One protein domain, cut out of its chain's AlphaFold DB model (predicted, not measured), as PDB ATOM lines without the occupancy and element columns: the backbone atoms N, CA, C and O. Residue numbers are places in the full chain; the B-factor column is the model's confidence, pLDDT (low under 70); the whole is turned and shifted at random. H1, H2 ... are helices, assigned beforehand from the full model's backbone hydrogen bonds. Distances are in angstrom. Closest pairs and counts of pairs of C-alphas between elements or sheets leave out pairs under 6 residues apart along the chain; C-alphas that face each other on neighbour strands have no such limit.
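AT A GLANCE: This is residues 183 to 284 of the 437 residues of the protein "Chloride channel CLIC-like protein 1" of Steinernema carpocapsae (UniProt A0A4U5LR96). One long straight helix, H1, is the spine of the model; past its last residue the chain turns through little H2, swings out in a loose loop holding H3 and folds back through H4 to the spine near Gln 214, and the printed part ends with H5, which crosses H1 at residues 195 to 203. Residues 183 to 193 of H1 stick out at one end of the long axis, and residues 231 to 237 and 239 to 248, largely in H3 and the link after it, stick out toward the other. The printed part has 102 residues with five named helices, in the order H1, H2, H3, H4, H5, and no named strand: the class is all helix. The whole is extended, with a radius of gyration of the C-alphas of 21.2 A and spans of 74 by 27 by 21 A.

IN THESE COORDINATES: Find C-alpha 183 at (-47.820, -47.726, 15.065); from there H1, residues 183 to 220, runs 55.2 A to C-alpha 220 at (-10.046, -16.566, 40.539). Next read H2, residues 223 to 226, which covers 5.7 A. H3 follows at residues 232 to 242, 15.6 A long, and H4 at residues 251 to 260, 14.3 A long. H5, residues 269 to 284, runs 23.2 A and ends at C-alpha 284, at (-26.966, -41.806, 14.194).

HOW THE PARTS SIT: Start with H1, where residues 195 to 203 alone touch H5, through its residues 272 to 276 alone. Their closest C-alphas, those of Cys 199 and Val 276, are 6.1 A apart. The two helices run opposite ways at a steep tilt of 62 degrees. Farther along H1, look at Gln 214: its C-alpha is 6.6 A from that of Asp 258, the closest pair of H1 and H4, which are close but not clearly touching. H1 and H4 run opposite ways at a steep tilt of 46 degrees. H2 and H4 only just touch, with 3 pairs of C-alphas within 8 A, the closest being Ala 226 and Cys 252 at 5.5 A. H3 touches no helix; H1 and H3 are apart, as are H3 and H5. In the backbone, each O i to N i+4 pair of H1, H3 and H4 is within hydrogen-bond range, and 11 of 12 are in H5; H2 is too short for such a pair.

THE WHOLE: The C-alphas farthest apart, those of Leu 183 and Phe 232, are 74.3 A apart. Without the stretches that stand free, the body spans 54 by 19 by 19 A. The printed part has no cut, and no link is long: H1 to H2 and H2 to H3 are tight, H3 to H4 and H4 to H5 short. In the B-factor column the mean pLDDT of the printed part is 78.7; look for values under 70 at residues 222 to 226 and 229 to 249.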
ATOM      1  N   LEU A 183     -49.267 -47.549  14.859       74.12
ATOM      2  CA  LEU A 183     -47.820 -47.726  15.065       74.12
ATOM      3  C   LEU A 183     -47.025 -46.448  14.718       74.12
ATOM      4  O   LEU A 183     -46.091 -46.086  15.424       74.12
ATOM      5  N   ARG A 184     -47.475 -45.690  13.706       77.25
ATOM      6  CA  ARG A 184     -46.930 -44.369  13.342       77.25
ATOM      7  C   ARG A 184     -47.039 -43.329  14.463       77.25
ATOM      8  O   ARG A 184     -46.061 -42.651  14.754       77.25
ATOM      9  N   MET A 185     -48.205 -43.210  15.103       76.62
ATOM     10  CA  MET A 185     -48.399 -42.303  16.238       76.62
ATOM     11  C   MET A 185     -47.598 -42.754  17.459       76.62
ATOM     12  O   MET A 185     -47.096 -41.913  18.198       76.62
ATOM     13  N   PHE A 186     -47.466 -44.069  17.669       78.31
ATOM     14  CA  PHE A 186     -46.661 -44.610  18.762       78.31
ATOM     15  C   PHE A 186     -45.178 -44.281  18.575       78.31
ATOM     16  O   PHE A 186     -44.569 -43.717  19.477       78.31
ATOM     17  N   LEU A 187     -44.622 -44.541  17.386       77.31
ATOM     18  CA  LEU A 187     -43.241 -44.183  17.061       77.31
ATOM     19  C   LEU A 187     -42.996 -42.677  17.181       77.31
ATOM     20  O   LEU A 187     -41.996 -42.275  17.766       77.31
ATOM     21  N   PHE A 188     -43.923 -41.844  16.695       81.31
ATOM     22  CA  PHE A 188     -43.826 -40.393  16.859       81.31
ATOM     23  C   PHE A 188     -43.881 -39.971  18.335       81.31
ATOM     24  O   PHE A 188     -43.137 -39.092  18.756       81.31
ATOM     25  N   GLY A 189     -44.724 -40.621  19.141       78.44
ATOM     26  CA  GLY A 189     -44.811 -40.383  20.580       78.44
ATOM     27  C   GLY A 189     -43.525 -40.753  21.320       78.44
ATOM     28  O   GLY A 189     -43.027 -39.945  22.096       78.44
ATOM     29  N   VAL A 190     -42.960 -41.934  21.047       78.62
ATOM     30  CA  VAL A 190     -41.673 -42.376  21.616       78.62
ATOM     31  C   VAL A 190     -40.541 -41.447  21.181       78.62
ATOM     32  O   VAL A 190     -39.727 -41.051  22.007       78.62
ATOM     33  N   PHE A 191     -40.516 -41.042  19.911       81.75
ATOM     34  CA  PHE A 191     -39.559 -40.066  19.399       81.75
ATOM     35  C   PHE A 191     -39.650 -38.734  20.150       81.75
ATOM     36  O   PHE A 191     -38.648 -38.252  20.668       81.75
ATOM     37  N   LEU A 192     -40.854 -38.163  20.257       82.56
ATOM     38  CA  LEU A 192     -41.086 -36.882  20.925       82.56
ATOM     39  C   LEU A 192     -40.740 -36.960  22.416       82.56
ATOM     40  O   LEU A 192     -40.192 -36.022  22.983       82.56
ATOM     41  N   PHE A 193     -41.010 -38.102  23.036       79.62
ATOM     42  CA  PHE A 193     -40.655 -38.383  24.414       79.62
ATOM     43  C   PHE A 193     -39.141 -38.441  24.642       79.62
ATOM     44  O   PHE A 193     -38.624 -37.719  25.494       79.62
ATOM     45  N   CYS A 194     -38.423 -39.251  23.858       77.94
ATOM     46  CA  CYS A 194     -36.963 -39.311  23.903       77.94
ATOM     47  C   CYS A 194     -36.353 -37.937  23.617       77.94
ATOM     48  O   CYS A 194     -35.428 -37.528  24.307       77.94
ATOM     49  N   PHE A 195     -36.918 -37.194  22.662       83.69
ATOM     50  CA  PHE A 195     -36.489 -35.843  22.328       83.69
ATOM     51  C   PHE A 195     -36.649 -34.869  23.505       83.69
ATOM     52  O   PHE A 195     -35.707 -34.144  23.816       83.69
ATOM     53  N   ILE A 196     -37.787 -34.887  24.210       82.31
ATOM     54  CA  ILE A 196     -37.992 -34.072  25.421       82.31
ATOM     55  C   ILE A 196     -36.973 -34.447  26.502       82.31
ATOM     56  O   ILE A 196     -36.354 -33.555  27.079       82.31
ATOM     57  N   ILE A 197     -36.763 -35.744  26.760       80.56
ATOM     58  CA  ILE A 197     -35.766 -36.202  27.740       80.56
ATOM     59  C   ILE A 197     -34.371 -35.702  27.351       80.56
ATOM     60  O   ILE A 197     -33.674 -35.140  28.192       80.56
ATOM     61  N   SER A 198     -33.973 -35.844  26.086       83.19
ATOM     62  CA  SER A 198     -32.688 -35.344  25.590       83.19
ATOM     63  C   SER A 198     -32.552 -33.828  25.742       83.19
ATOM     64  O   SER A 198     -31.486 -33.365  26.140       83.19
ATOM     65  N   CYS A 199     -33.617 -33.057  25.496       84.75
ATOM     66  CA  CYS A 199     -33.609 -31.607  25.709       84.75
ATOM     67  C   CYS A 199     -33.396 -31.246  27.178       84.75
ATOM     68  O   CYS A 199     -32.581 -30.382  27.483       84.75
ATOM     69  N   VAL A 200     -34.083 -31.934  28.094       82.00
ATOM     70  CA  VAL A 200     -33.948 -31.690  29.537       82.00
ATOM     71  C   VAL A 200     -32.561 -32.075  30.039       82.00
ATOM     72  O   VAL A 200     -31.948 -31.302  30.768       82.00
ATOM     73  N   LEU A 201     -32.029 -33.226  29.626       81.12
ATOM     74  CA  LEU A 201     -30.682 -33.646  30.020       81.12
ATOM     75  C   LEU A 201     -29.608 -32.681  29.499       81.12
ATOM     76  O   LEU A 201     -28.704 -32.319  30.252       81.12
ATOM     77  N   ASN A 202     -29.724 -32.211  28.253       87.38
ATOM     78  CA  ASN A 202     -28.806 -31.201  27.718       87.38
ATOM     79  C   ASN A 202     -28.962 -29.848  28.416       87.38
ATOM     80  O   ASN A 202     -27.957 -29.195  28.686       87.38
ATOM     81  N   PHE A 203     -30.184 -29.451  28.774       86.81
ATOM     82  CA  PHE A 203     -30.418 -28.248  29.568       86.81
ATOM     83  C   PHE A 203     -29.720 -28.327  30.929       86.81
ATOM     84  O   PHE A 203     -29.010 -27.399  31.306       86.81
ATOM     85  N   ILE A 204     -29.855 -29.453  31.639       83.88
ATOM     86  CA  ILE A 204     -29.184 -29.676  32.928       83.88
ATOM     87  C   ILE A 204     -27.663 -29.616  32.759       83.88
ATOM     88  O   ILE A 204     -26.987 -28.935  33.529       83.88
ATOM     89  N   ARG A 205     -27.120 -30.271  31.728       88.19
ATOM     90  CA  ARG A 205     -25.680 -30.252  31.441       88.19
ATOM     91  C   ARG A 205     -25.166 -28.836  31.160       88.19
ATOM     92  O   ARG A 205     -24.142 -28.449  31.713       88.19
ATOM     93  N   LYS A 206     -25.881 -28.055  30.344       89.88
ATOM     94  CA  LYS A 206     -25.526 -26.660  30.035       89.88
ATOM     95  C   LYS A 206     -25.622 -25.754  31.253       89.88
ATOM     96  O   LYS A 206     -24.752 -24.921  31.475       89.88
ATOM     97  N   HIS A 207     -26.645 -25.957  32.074       88.56
ATOM     98  CA  HIS A 207     -26.774 -25.253  33.340       88.56
ATOM     99  C   HIS A 207     -25.578 -25.530  34.261       88.56
ATOM    100  O   HIS A 207     -25.008 -24.601  34.823       88.56
ATOM    101  N   GLN A 208     -25.158 -26.792  34.386       88.12
ATOM    102  CA  GLN A 208     -23.982 -27.163  35.179       88.12
ATOM    103  C   GLN A 208     -22.688 -26.546  34.632       88.12
ATOM    104  O   GLN A 208     -21.877 -26.063  35.419       88.12
ATOM    105  N   GLU A 209     -22.511 -26.519  33.309       92.12
ATOM    106  CA  GLU A 209     -21.356 -25.895  32.650       92.12
ATOM    107  C   GLU A 209     -21.255 -24.401  33.010       92.12
ATOM    108  O   GLU A 209     -20.228 -23.968  33.532       92.12
ATOM    109  N   ILE A 210     -22.350 -23.646  32.864       90.56
ATOM    110  CA  ILE A 210     -22.393 -22.207  33.181       90.56
ATOM    111  C   ILE A 210     -22.146 -21.953  34.670       90.56
ATOM    112  O   ILE A 210     -21.352 -21.083  35.022       90.56
ATOM    113  N   VAL A 211     -22.780 -22.729  35.556       90.06
ATOM    114  CA  VAL A 211     -22.572 -22.593  37.007       90.06
ATOM    115  C   VAL A 211     -21.117 -22.874  37.379       90.06
ATOM    116  O   VAL A 211     -20.542 -22.153  38.192       90.06
ATOM    117  N   SER A 212     -20.499 -23.890  36.772       89.62
ATOM    118  CA  SER A 212     -19.094 -24.208  37.029       89.62
ATOM    119  C   SER A 212     -18.161 -23.088  36.567       89.62
ATOM    120  O   SER A 212     -17.241 -22.720  37.293       89.62
ATOM    121  N   GLU A 213     -18.437 -22.478  35.413       90.81
ATOM    122  CA  GLU A 213     -17.647 -21.366  34.892       90.81
ATOM    123  C   GLU A 213     -17.795 -20.111  35.764       90.81
ATOM    124  O   GLU A 213     -16.803 -19.453  36.079       90.81
ATOM    125  N   GLN A 214     -19.014 -19.813  36.221       86.88
ATOM    126  CA  GLN A 214     -19.268 -18.727  37.172       86.88
ATOM    127  C   GLN A 214     -18.510 -18.948  38.486       86.88
ATOM    128  O   GLN A 214     -17.862 -18.030  38.987       86.88
ATOM    129  N   MET A 215     -18.531 -20.171  39.028       85.25
ATOM    130  CA  MET A 215     -17.784 -20.507  40.242       85.25
ATOM    131  C   MET A 215     -16.271 -20.370  40.060       85.25
ATOM    132  O   MET A 215     -15.603 -19.855  40.954       85.25
ATOM    133  N   LEU A 216     -15.726 -20.782  38.910       86.06
ATOM    134  CA  LEU A 216     -14.300 -20.630  38.609       86.06
ATOM    135  C   LEU A 216     -13.891 -19.158  38.538       86.06
ATOM    136  O   LEU A 216     -12.907 -18.775  39.168       86.06
ATOM    137  N   ARG A 217     -14.677 -18.319  37.851       83.81
ATOM    138  CA  ARG A 217     -14.415 -16.874  37.775       83.81
ATOM    139  C   ARG A 217     -14.466 -16.224  39.152       83.81
ATOM    140  O   ARG A 217     -13.563 -15.469  39.487       83.81
ATOM    141  N   MET A 218     -15.464 -16.566  39.971       80.12
ATOM    142  CA  MET A 218     -15.568 -16.048  41.338       80.12
ATOM    143  C   MET A 218     -14.413 -16.498  42.239       80.12
ATOM    144  O   MET A 218     -14.021 -15.759  43.137       80.12
ATOM    145  N   HIS A 219     -13.874 -17.700  42.021       80.94
ATOM    146  CA  HIS A 219     -12.727 -18.192  42.781       80.94
ATOM    147  C   HIS A 219     -11.417 -17.518  42.346       80.94
ATOM    148  O   HIS A 219     -10.556 -17.254  43.185       80.94
ATOM    149  N   GLU A 220     -11.233 -17.261  41.051       81.38
ATOM    150  CA  GLU A 220     -10.046 -16.566  40.539       81.38
ATOM    151  C   GLU A 220     -10.034 -15.096  40.974       81.38
ATOM    152  O   GLU A 220      -9.012 -14.572  41.417       81.38
ATOM    153  N   SER A 221     -11.192 -14.440  40.922       71.88
ATOM    154  CA  SER A 221     -11.344 -13.059  41.344       71.88
ATOM    155  C   SER A 221     -11.701 -13.005  42.832       71.88
ATOM    156  O   SER A 221     -12.875 -12.963  43.207       71.88
ATOM    157  N   SER A 222     -10.689 -13.008  43.703       67.69
ATOM    158  CA  SER A 222     -10.920 -12.768  45.129       67.69
ATOM    159  C   SER A 222     -11.674 -11.436  45.304       67.69
ATOM    160  O   SER A 222     -11.399 -10.452  44.610       67.69
ATOM    161  N   LEU A 223     -12.647 -11.387  46.220       63.53
ATOM    162  CA  LEU A 223     -13.527 -10.219  46.433       63.53
ATOM    163  C   LEU A 223     -12.724  -8.931  46.740       63.53
ATOM    164  O   LEU A 223     -13.165  -7.823  46.445       63.53
ATOM    165  N   SER A 224     -11.510  -9.106  47.278       61.50
ATOM    166  CA  SER A 224     -10.500  -8.069  47.525       61.50
ATOM    167  C   SER A 224      -9.942  -7.450  46.246       61.50
ATOM    168  O   SER A 224      -9.709  -6.245  46.213       61.50
ATOM    169  N   ASP A 225      -9.710  -8.257  45.211       66.75
ATOM    170  CA  ASP A 225      -8.911  -7.861  44.050       66.75
ATOM    171  C   ASP A 225      -9.790  -7.394  42.884       66.75
ATOM    172  O   ASP A 225      -9.415  -6.470  42.168       66.75
ATOM    173  N   ALA A 226     -10.999  -7.953  42.748       65.50
ATOM    174  CA  ALA A 226     -11.936  -7.631  41.664       65.50
ATOM    175  C   ALA A 226     -12.578  -6.235  41.779       65.50
ATOM    176  O   ALA A 226     -12.929  -5.613  40.776       65.50
ATOM    177  N   CYS A 227     -12.755  -5.746  43.011       70.56
ATOM    178  CA  CYS A 227     -13.405  -4.466  43.310       70.56
ATOM    179  C   CYS A 227     -12.488  -3.496  44.072       70.56
ATOM    180  O   CYS A 227     -12.970  -2.512  44.639       70.56
ATOM    181  N   LYS A 228     -11.169  -3.737  44.096       75.81
ATOM    182  CA  LYS A 228     -10.238  -2.778  44.697       75.81
ATOM    183  C   LYS A 228     -10.251  -1.486  43.876       75.81
ATOM    184  O   LYS A 228     -10.110  -1.567  42.653       75.81
ATOM    185  N   PRO A 229     -10.376  -0.300  44.499       63.16
ATOM    186  CA  PRO A 229     -10.146   0.942  43.779       63.16
ATOM    187  C   PRO A 229      -8.722   0.890  43.229       63.16
ATOM    188  O   PRO A 229      -7.759   0.677  43.974       63.16
ATOM    189  N   ALA A 230      -8.601   0.996  41.910       59.53
ATOM    190  CA  ALA A 230      -7.310   1.054  41.264       59.53
ATOM    191  C   ALA A 230      -6.490   2.198  41.881       59.53
ATOM    192  O   ALA A 230      -6.995   3.297  42.086       59.53
ATOM    193  N   GLY A 231      -5.210   1.957  42.178       67.31
ATOM    194  CA  GLY A 231      -4.292   3.065  42.446       67.31
ATOM    195  C   GLY A 231      -4.184   3.983  41.219       67.31
ATOM    196  O   GLY A 231      -4.602   3.606  40.127       67.31
ATOM    197  N   PHE A 232      -3.550   5.146  41.371       69.06
ATOM    198  CA  PHE A 232      -3.401   6.204  40.349       69.06
ATOM    199  C   PHE A 232      -3.093   5.715  38.910       69.06
ATOM    200  O   PHE A 232      -3.535   6.311  37.932       69.06
ATOM    201  N   PHE A 233      -2.352   4.609  38.761       67.25
ATOM    202  CA  PHE A 233      -2.044   3.996  37.462       67.25
ATOM    203  C   PHE A 233      -3.227   3.281  36.790       67.25
ATOM    204  O   PHE A 233      -3.308   3.274  35.563       67.25
ATOM    205  N   GLY A 234      -4.145   2.680  37.549       64.56
ATOM    206  CA  GLY A 234      -5.319   2.026  36.970       64.56
ATOM    207  C   GLY A 234      -6.441   3.005  36.614       64.56
ATOM    208  O   GLY A 234      -7.209   2.697  35.709       64.56
ATOM    209  N   ASP A 235      -6.466   4.207  37.198       68.38
ATOM    210  CA  ASP A 235      -7.320   5.309  36.726       68.38
ATOM    211  C   ASP A 235      -6.858   5.852  35.364       68.38
ATOM    212  O   ASP A 235      -7.675   6.145  34.494       68.38
ATOM    213  N   LEU A 236      -5.545   5.912  35.118       69.50
ATOM    214  CA  LEU A 236      -5.014   6.298  33.806       69.50
ATOM    215  C   LEU A 236      -5.273   5.210  32.746       69.50
ATOM    216  O   LEU A 236      -5.613   5.509  31.599       69.50
ATOM    217  N   LEU A 237      -5.156   3.935  33.137       69.81
ATOM    218  CA  LEU A 237      -5.430   2.793  32.263       69.81
ATOM    219  C   LEU A 237      -6.931   2.646  31.954       69.81
ATOM    220  O   LEU A 237      -7.286   2.271  30.836       69.81
ATOM    221  N   SER A 238      -7.814   2.951  32.911       62.72
ATOM    222  CA  SER A 238      -9.268   2.919  32.716       62.72
ATOM    223  C   SER A 238      -9.741   4.041  31.785       62.72
ATOM    224  O   SER A 238     -10.588   3.794  30.924       62.72
ATOM    225  N   LEU A 239      -9.117   5.223  31.851       69.25
ATOM    226  CA  LEU A 239      -9.327   6.326  30.905       69.25
ATOM    227  C   LEU A 239      -8.855   5.968  29.486       69.25
ATOM    228  O   LEU A 239      -9.565   6.226  28.514       69.25
ATOM    229  N   ALA A 240      -7.702   5.301  29.361       68.19
ATOM    230  CA  ALA A 240      -7.188   4.826  28.074       68.19
ATOM    231  C   ALA A 240      -8.058   3.705  27.468       68.19
ATOM    232  O   ALA A 240      -8.326   3.708  26.266       68.19
ATOM    233  N   LYS A 241      -8.562   2.774  28.292       61.84
ATOM    234  CA  LYS A 241      -9.525   1.740  27.864       61.84
ATOM    235  C   LYS A 241     -10.876   2.342  27.463       61.84
ATOM    236  O   LYS A 241     -11.465   1.885  26.483       61.84
ATOM    237  N   GLY A 242     -11.339   3.374  28.170       61.31
ATOM    238  CA  GLY A 242     -12.592   4.079  27.879       61.31
ATOM    239  C   GLY A 242     -12.610   4.785  26.521       61.31
ATOM    240  O   GLY A 242     -13.682   4.993  25.959       61.31
ATOM    241  N   LEU A 243     -11.436   5.095  25.963       63.91
ATOM    242  CA  LEU A 243     -11.304   5.748  24.659       63.91
ATOM    243  C   LEU A 243     -11.276   4.764  23.474       63.91
ATOM    244  O   LEU A 243     -11.444   5.190  22.335       63.91
ATOM    245  N   VAL A 244     -11.077   3.459  23.723       62.16
ATOM    246  CA  VAL A 244     -10.853   2.446  22.668       62.16
ATOM    247  C   VAL A 244     -11.902   1.323  22.658       62.16
ATOM    248  O   VAL A 244     -12.115   0.711  21.614       62.16
ATOM    249  N   MET A 245     -12.611   1.053  23.758       49.00
ATOM    250  CA  MET A 245     -13.591  -0.043  23.823       49.00
ATOM    251  C   MET A 245     -15.002   0.458  24.142       49.00
ATOM    252  O   MET A 245     -15.272   0.984  25.220       49.00
ATOM    253  N   LEU A 246     -15.924   0.242  23.196       50.62
ATOM    254  CA  LEU A 246     -17.365   0.396  23.381       50.62
ATOM    255  C   LEU A 246     -17.821  -0.275  24.686       50.62
ATOM    256  O   LEU A 246     -17.870  -1.497  24.769       50.62
ATOM    257  N   LYS A 247     -18.218   0.538  25.673       49.34
ATOM    258  CA  LYS A 247     -19.145   0.181  26.763       49.34
ATOM    259  C   LYS A 247     -18.874  -1.183  27.428       49.34
ATOM    260  O   LYS A 247     -19.805  -1.921  27.745       49.34
ATOM    261  N   THR A 248     -17.610  -1.534  27.648       54.53
ATOM    262  CA  THR A 248     -17.238  -2.714  28.435       54.53
ATOM    263  C   THR A 248     -17.523  -2.430  29.910       54.53
ATOM    264  O   THR A 248     -16.902  -1.541  30.491       54.53
ATOM    265  N   LYS A 249     -18.491  -3.153  30.494       64.81
ATOM    266  CA  LYS A 249     -18.813  -3.128  31.936       64.81
ATOM    267  C   LYS A 249     -17.531  -3.334  32.760       64.81
ATOM    268  O   LYS A 249     -16.673  -4.119  32.354       64.81
ATOM    269  N   SER A 250     -17.386  -2.630  33.888       76.19
ATOM    270  CA  SER A 250     -16.217  -2.786  34.768       76.19
ATOM    271  C   SER A 250     -16.141  -4.214  35.324       76.19
ATOM    272  O   SER A 250     -17.167  -4.875  35.477       76.19
ATOM    273  N   GLU A 251     -14.941  -4.712  35.630       76.00
ATOM    274  CA  GLU A 251     -14.763  -6.084  36.144       76.00
ATOM    275  C   GLU A 251     -15.533  -6.310  37.454       76.00
ATOM    276  O   GLU A 251     -16.190  -7.336  37.611       76.00
ATOM    277  N   CYS A 252     -15.583  -5.294  38.320       79.75
ATOM    278  CA  CYS A 252     -16.410  -5.298  39.525       79.75
ATOM    279  C   CYS A 252     -17.919  -5.385  39.211       79.75
ATOM    280  O   CYS A 252     -18.650  -6.134  39.859       79.75
ATOM    281  N   GLN A 253     -18.402  -4.680  38.177       82.00
ATOM    282  CA  GLN A 253     -19.798  -4.790  37.740       82.00
ATOM    283  C   GLN A 253     -20.100  -6.178  37.170       82.00
ATOM    284  O   GLN A 253     -21.173  -6.712  37.429       82.00
ATOM    285  N   LYS A 254     -19.166  -6.770  36.420       81.12
ATOM    286  CA  LYS A 254     -19.315  -8.119  35.867       81.12
ATOM    287  C   LYS A 254     -19.346  -9.182  36.969       81.12
ATOM    288  O   LYS A 254     -20.187 -10.067  36.917       81.12
ATOM    289  N   PHE A 255     -18.508  -9.042  37.997       83.56
ATOM    290  CA  PHE A 255     -18.533  -9.904  39.181       83.56
ATOM    291  C   PHE A 255     -19.878  -9.819  39.920       83.56
ATOM    292  O   PHE A 255     -20.475 -10.837  40.261       83.56
ATOM    293  N   HIS A 256     -20.399  -8.605  40.116       83.12
ATOM    294  CA  HIS A 256     -21.700  -8.403  40.755       83.12
ATOM    295  C   HIS A 256     -22.867  -8.863  39.859       83.12
ATOM    296  O   HIS A 256     -23.900  -9.302  40.347       83.12
ATOM    297  N   GLU A 257     -22.732  -8.796  38.538       83.25
ATOM    298  CA  GLU A 257     -23.718  -9.364  37.620       83.25
ATOM    299  C   GLU A 257     -23.713 -10.897  37.694       83.25
ATOM    300  O   GLU A 257     -24.772 -11.488  37.867       83.25
ATOM    301  N   ASP A 258     -22.540 -11.534  37.687       82.75
ATOM    302  CA  ASP A 258     -22.409 -12.993  37.796       82.75
ATOM    303  C   ASP A 258     -22.897 -13.528  39.164       82.75
ATOM    304  O   ASP A 258     -23.417 -14.639  39.233       82.75
ATOM    305  N   MET A 259     -22.801 -12.737  40.242       81.94
ATOM    306  CA  MET A 259     -23.274 -13.126  41.581       81.94
ATOM    307  C   MET A 259     -24.798 -12.989  41.759       81.94
ATOM    308  O   MET A 259     -25.405 -13.770  42.491       81.94
ATOM    309  N   PHE A 260     -25.421 -11.994  41.120       82.75
ATOM    310  CA  PHE A 260     -26.839 -11.669  41.334       82.75
ATOM    311  C   PHE A 260     -27.760 -12.104  40.186       82.75
ATOM    312  O   PHE A 260     -28.972 -12.211  40.383       82.75
ATOM    313  N   VAL A 261     -27.226 -12.376  38.992       84.44
ATOM    314  CA  VAL A 261     -28.021 -12.842  37.851       84.44
ATOM    315  C   VAL A 261     -28.129 -14.360  37.887       84.44
ATOM    316  O   VAL A 261     -27.144 -15.088  37.814       84.44
ATOM    317  N   SER A 262     -29.363 -14.860  37.952       82.06
ATOM    318  CA  SER A 262     -29.601 -16.300  37.909       82.06
ATOM    319  C   SER A 262     -29.148 -16.890  36.560       82.06
ATOM    320  O   SER A 262     -29.570 -16.379  35.512       82.06
ATOM    321  N   PRO A 263     -28.386 -18.002  36.555       83.00
ATOM    322  CA  PRO A 263     -27.852 -18.631  35.338       83.00
ATOM    323  C   PRO A 263     -28.951 -19.038  34.344       83.00
ATOM    324  O   PRO A 263     -28.736 -19.045  33.135       83.00
ATOM    325  N   LEU A 264     -30.170 -19.283  34.833       81.12
ATOM    326  CA  LEU A 264     -31.343 -19.590  34.010       81.12
ATOM    327  C   LEU A 264     -31.694 -18.493  32.994       81.12
ATOM    328  O   LEU A 264     -32.238 -18.803  31.941       81.12
ATOM    329  N   SER A 265     -31.388 -17.227  33.291       84.25
ATOM    330  CA  SER A 265     -31.692 -16.101  32.395       84.25
ATOM    331  C   SER A 265     -30.706 -15.959  31.230       84.25
ATOM    332  O   SER A 265     -31.047 -15.346  30.221       84.25
ATOM    333  N   GLN A 266     -29.510 -16.545  31.345       83.81
ATOM    334  CA  GLN A 266     -28.499 -16.530  30.283       83.81
ATOM    335  C   GLN A 266     -28.715 -17.645  29.254       83.81
ATOM    336  O   GLN A 266     -28.237 -17.547  28.126       83.81
ATOM    337  N   ILE A 267     -29.449 -18.699  29.615       88.62
ATOM    338  CA  ILE A 267     -29.635 -19.866  28.755       88.62
ATOM    339  C   ILE A 267     -30.767 -19.608  27.755       88.62
ATOM    340  O   ILE A 267     -31.937 -19.528  28.129       88.62
ATOM    341  N   ASN A 268     -30.437 -19.545  26.462       90.56
ATOM    342  CA  ASN A 268     -31.440 -19.462  25.405       90.56
ATOM    343  C   ASN A 268     -32.001 -20.865  25.084       90.56
ATOM    344  O   ASN A 268     -31.276 -21.711  24.551       90.56
ATOM    345  N   PRO A 269     -33.292 -21.150  25.342       85.56
ATOM    346  CA  PRO A 269     -33.852 -22.481  25.109       85.56
ATOM    347  C   PRO A 269     -33.818 -22.894  23.632       85.56
ATOM    348  O   PRO A 269     -33.717 -24.081  23.332       85.56
ATOM    349  N   MET A 270     -33.870 -21.937  22.700       87.88
ATOM    350  CA  MET A 270     -33.836 -22.233  21.263       87.88
ATOM    351  C   MET A 270     -32.484 -22.793  20.820       87.88
ATOM    352  O   MET A 270     -32.441 -23.686  19.973       87.88
ATOM    353  N   GLU A 271     -31.395 -22.312  21.420       92.25
ATOM    354  CA  GLU A 271     -30.047 -22.810  21.147       92.25
ATOM    355  C   GLU A 271     -29.929 -24.278  21.565       92.25
ATOM    356  O   GLU A 271     -29.554 -25.120  20.749       92.25
ATOM    357  N   ILE A 272     -30.396 -24.618  22.772       91.25
ATOM    358  CA  ILE A 272     -30.400 -25.997  23.280       91.25
ATOM    359  C   ILE A 272     -31.239 -26.910  22.389       91.25
ATOM    360  O   ILE A 272     -30.811 -28.011  22.051       91.25
ATOM    361  N   MET A 273     -32.423 -26.465  21.966       87.44
ATOM    362  CA  MET A 273     -33.268 -27.251  21.061       87.44
ATOM    363  C   MET A 273     -32.560 -27.518  19.728       87.44
ATOM    364  O   MET A 273     -32.640 -28.631  19.207       87.44
ATOM    365  N   SER A 274     -31.838 -26.528  19.193       92.06
ATOM    366  CA  SER A 274     -31.065 -26.683  17.958       92.06
ATOM    367  C   SER A 274     -29.868 -27.624  18.128       92.06
ATOM    368  O   SER A 274     -29.645 -28.474  17.269       92.06
ATOM    369  N   GLU A 275     -29.163 -27.555  19.260       93.12
ATOM    370  CA  GLU A 275     -28.046 -28.441  19.593       93.12
ATOM    371  C   GLU A 275     -28.519 -29.887  19.789       93.12
ATOM    372  O   GLU A 275     -27.887 -30.825  19.297       93.12
ATOM    373  N   VAL A 276     -29.663 -30.086  20.455       92.19
ATOM    374  CA  VAL A 276     -30.272 -31.410  20.650       92.19
ATOM    375  C   VAL A 276     -30.737 -31.980  19.318       92.19
ATOM    376  O   VAL A 276     -30.459 -33.142  19.043       92.19
ATOM    377  N   LEU A 277     -31.403 -31.187  18.471       88.06
ATOM    378  CA  LEU A 277     -31.797 -31.619  17.126       88.06
ATOM    379  C   LEU A 277     -30.571 -31.986  16.287       88.06
ATOM    380  O   LEU A 277     -30.534 -33.068  15.703       88.06
ATOM    381  N   ALA A 278     -29.549 -31.129  16.268       92.25
ATOM    382  CA  ALA A 278     -28.309 -31.386  15.550       92.25
ATOM    383  C   ALA A 278     -27.638 -32.671  16.047       92.25
ATOM    384  O   ALA A 278     -27.336 -33.541  15.238       92.25
ATOM    385  N   SER A 279     -27.491 -32.848  17.361       89.69
ATOM    386  CA  SER A 279     -26.921 -34.060  17.963       89.69
ATOM    387  C   SER A 279     -27.766 -35.301  17.676       89.69
ATOM    388  O   SER A 279     -27.225 -36.369  17.391       89.69
ATOM    389  N   PHE A 280     -29.092 -35.164  17.701       86.44
ATOM    390  CA  PHE A 280     -30.030 -36.248  17.440       86.44
ATOM    391  C   PHE A 280     -29.938 -36.754  15.997       86.44
ATOM    392  O   PHE A 280     -30.007 -37.959  15.779       86.44
ATOM    393  N   PHE A 281     -29.760 -35.870  15.010       86.44
ATOM    394  CA  PHE A 281     -29.559 -36.284  13.618       86.44
ATOM    395  C   PHE A 281     -28.106 -36.684  13.341       86.44
ATOM    396  O   PHE A 281     -27.862 -37.695  12.684       86.44
ATOM    397  N   ALA A 282     -27.136 -35.936  13.864       88.75
ATOM    398  CA  ALA A 282     -25.721 -36.138  13.580       88.75
ATOM    399  C   ALA A 282     -25.168 -37.423  14.204       88.75
ATOM    400  O   ALA A 282     -24.379 -38.107  13.553       88.75
ATOM    401  N   ALA A 283     -25.573 -37.800  15.420       87.12
ATOM    402  CA  ALA A 283     -25.063 -39.003  16.082       87.12
ATOM    403  C   ALA A 283     -25.382 -40.306  15.314       87.12
ATOM    404  O   ALA A 283     -24.443 -41.024  14.953       87.12
ATOM    405  N   PRO A 284     -26.653 -40.625  14.990       82.25
ATOM    406  CA  PRO A 284     -26.966 -41.806  14.194       82.25
ATOM    407  C   PRO A 284     -26.433 -41.683  12.767       82.25
ATOM    408  O   PRO A 284     -25.973 -42.683  12.224       82.25
TER     409      PRO A 284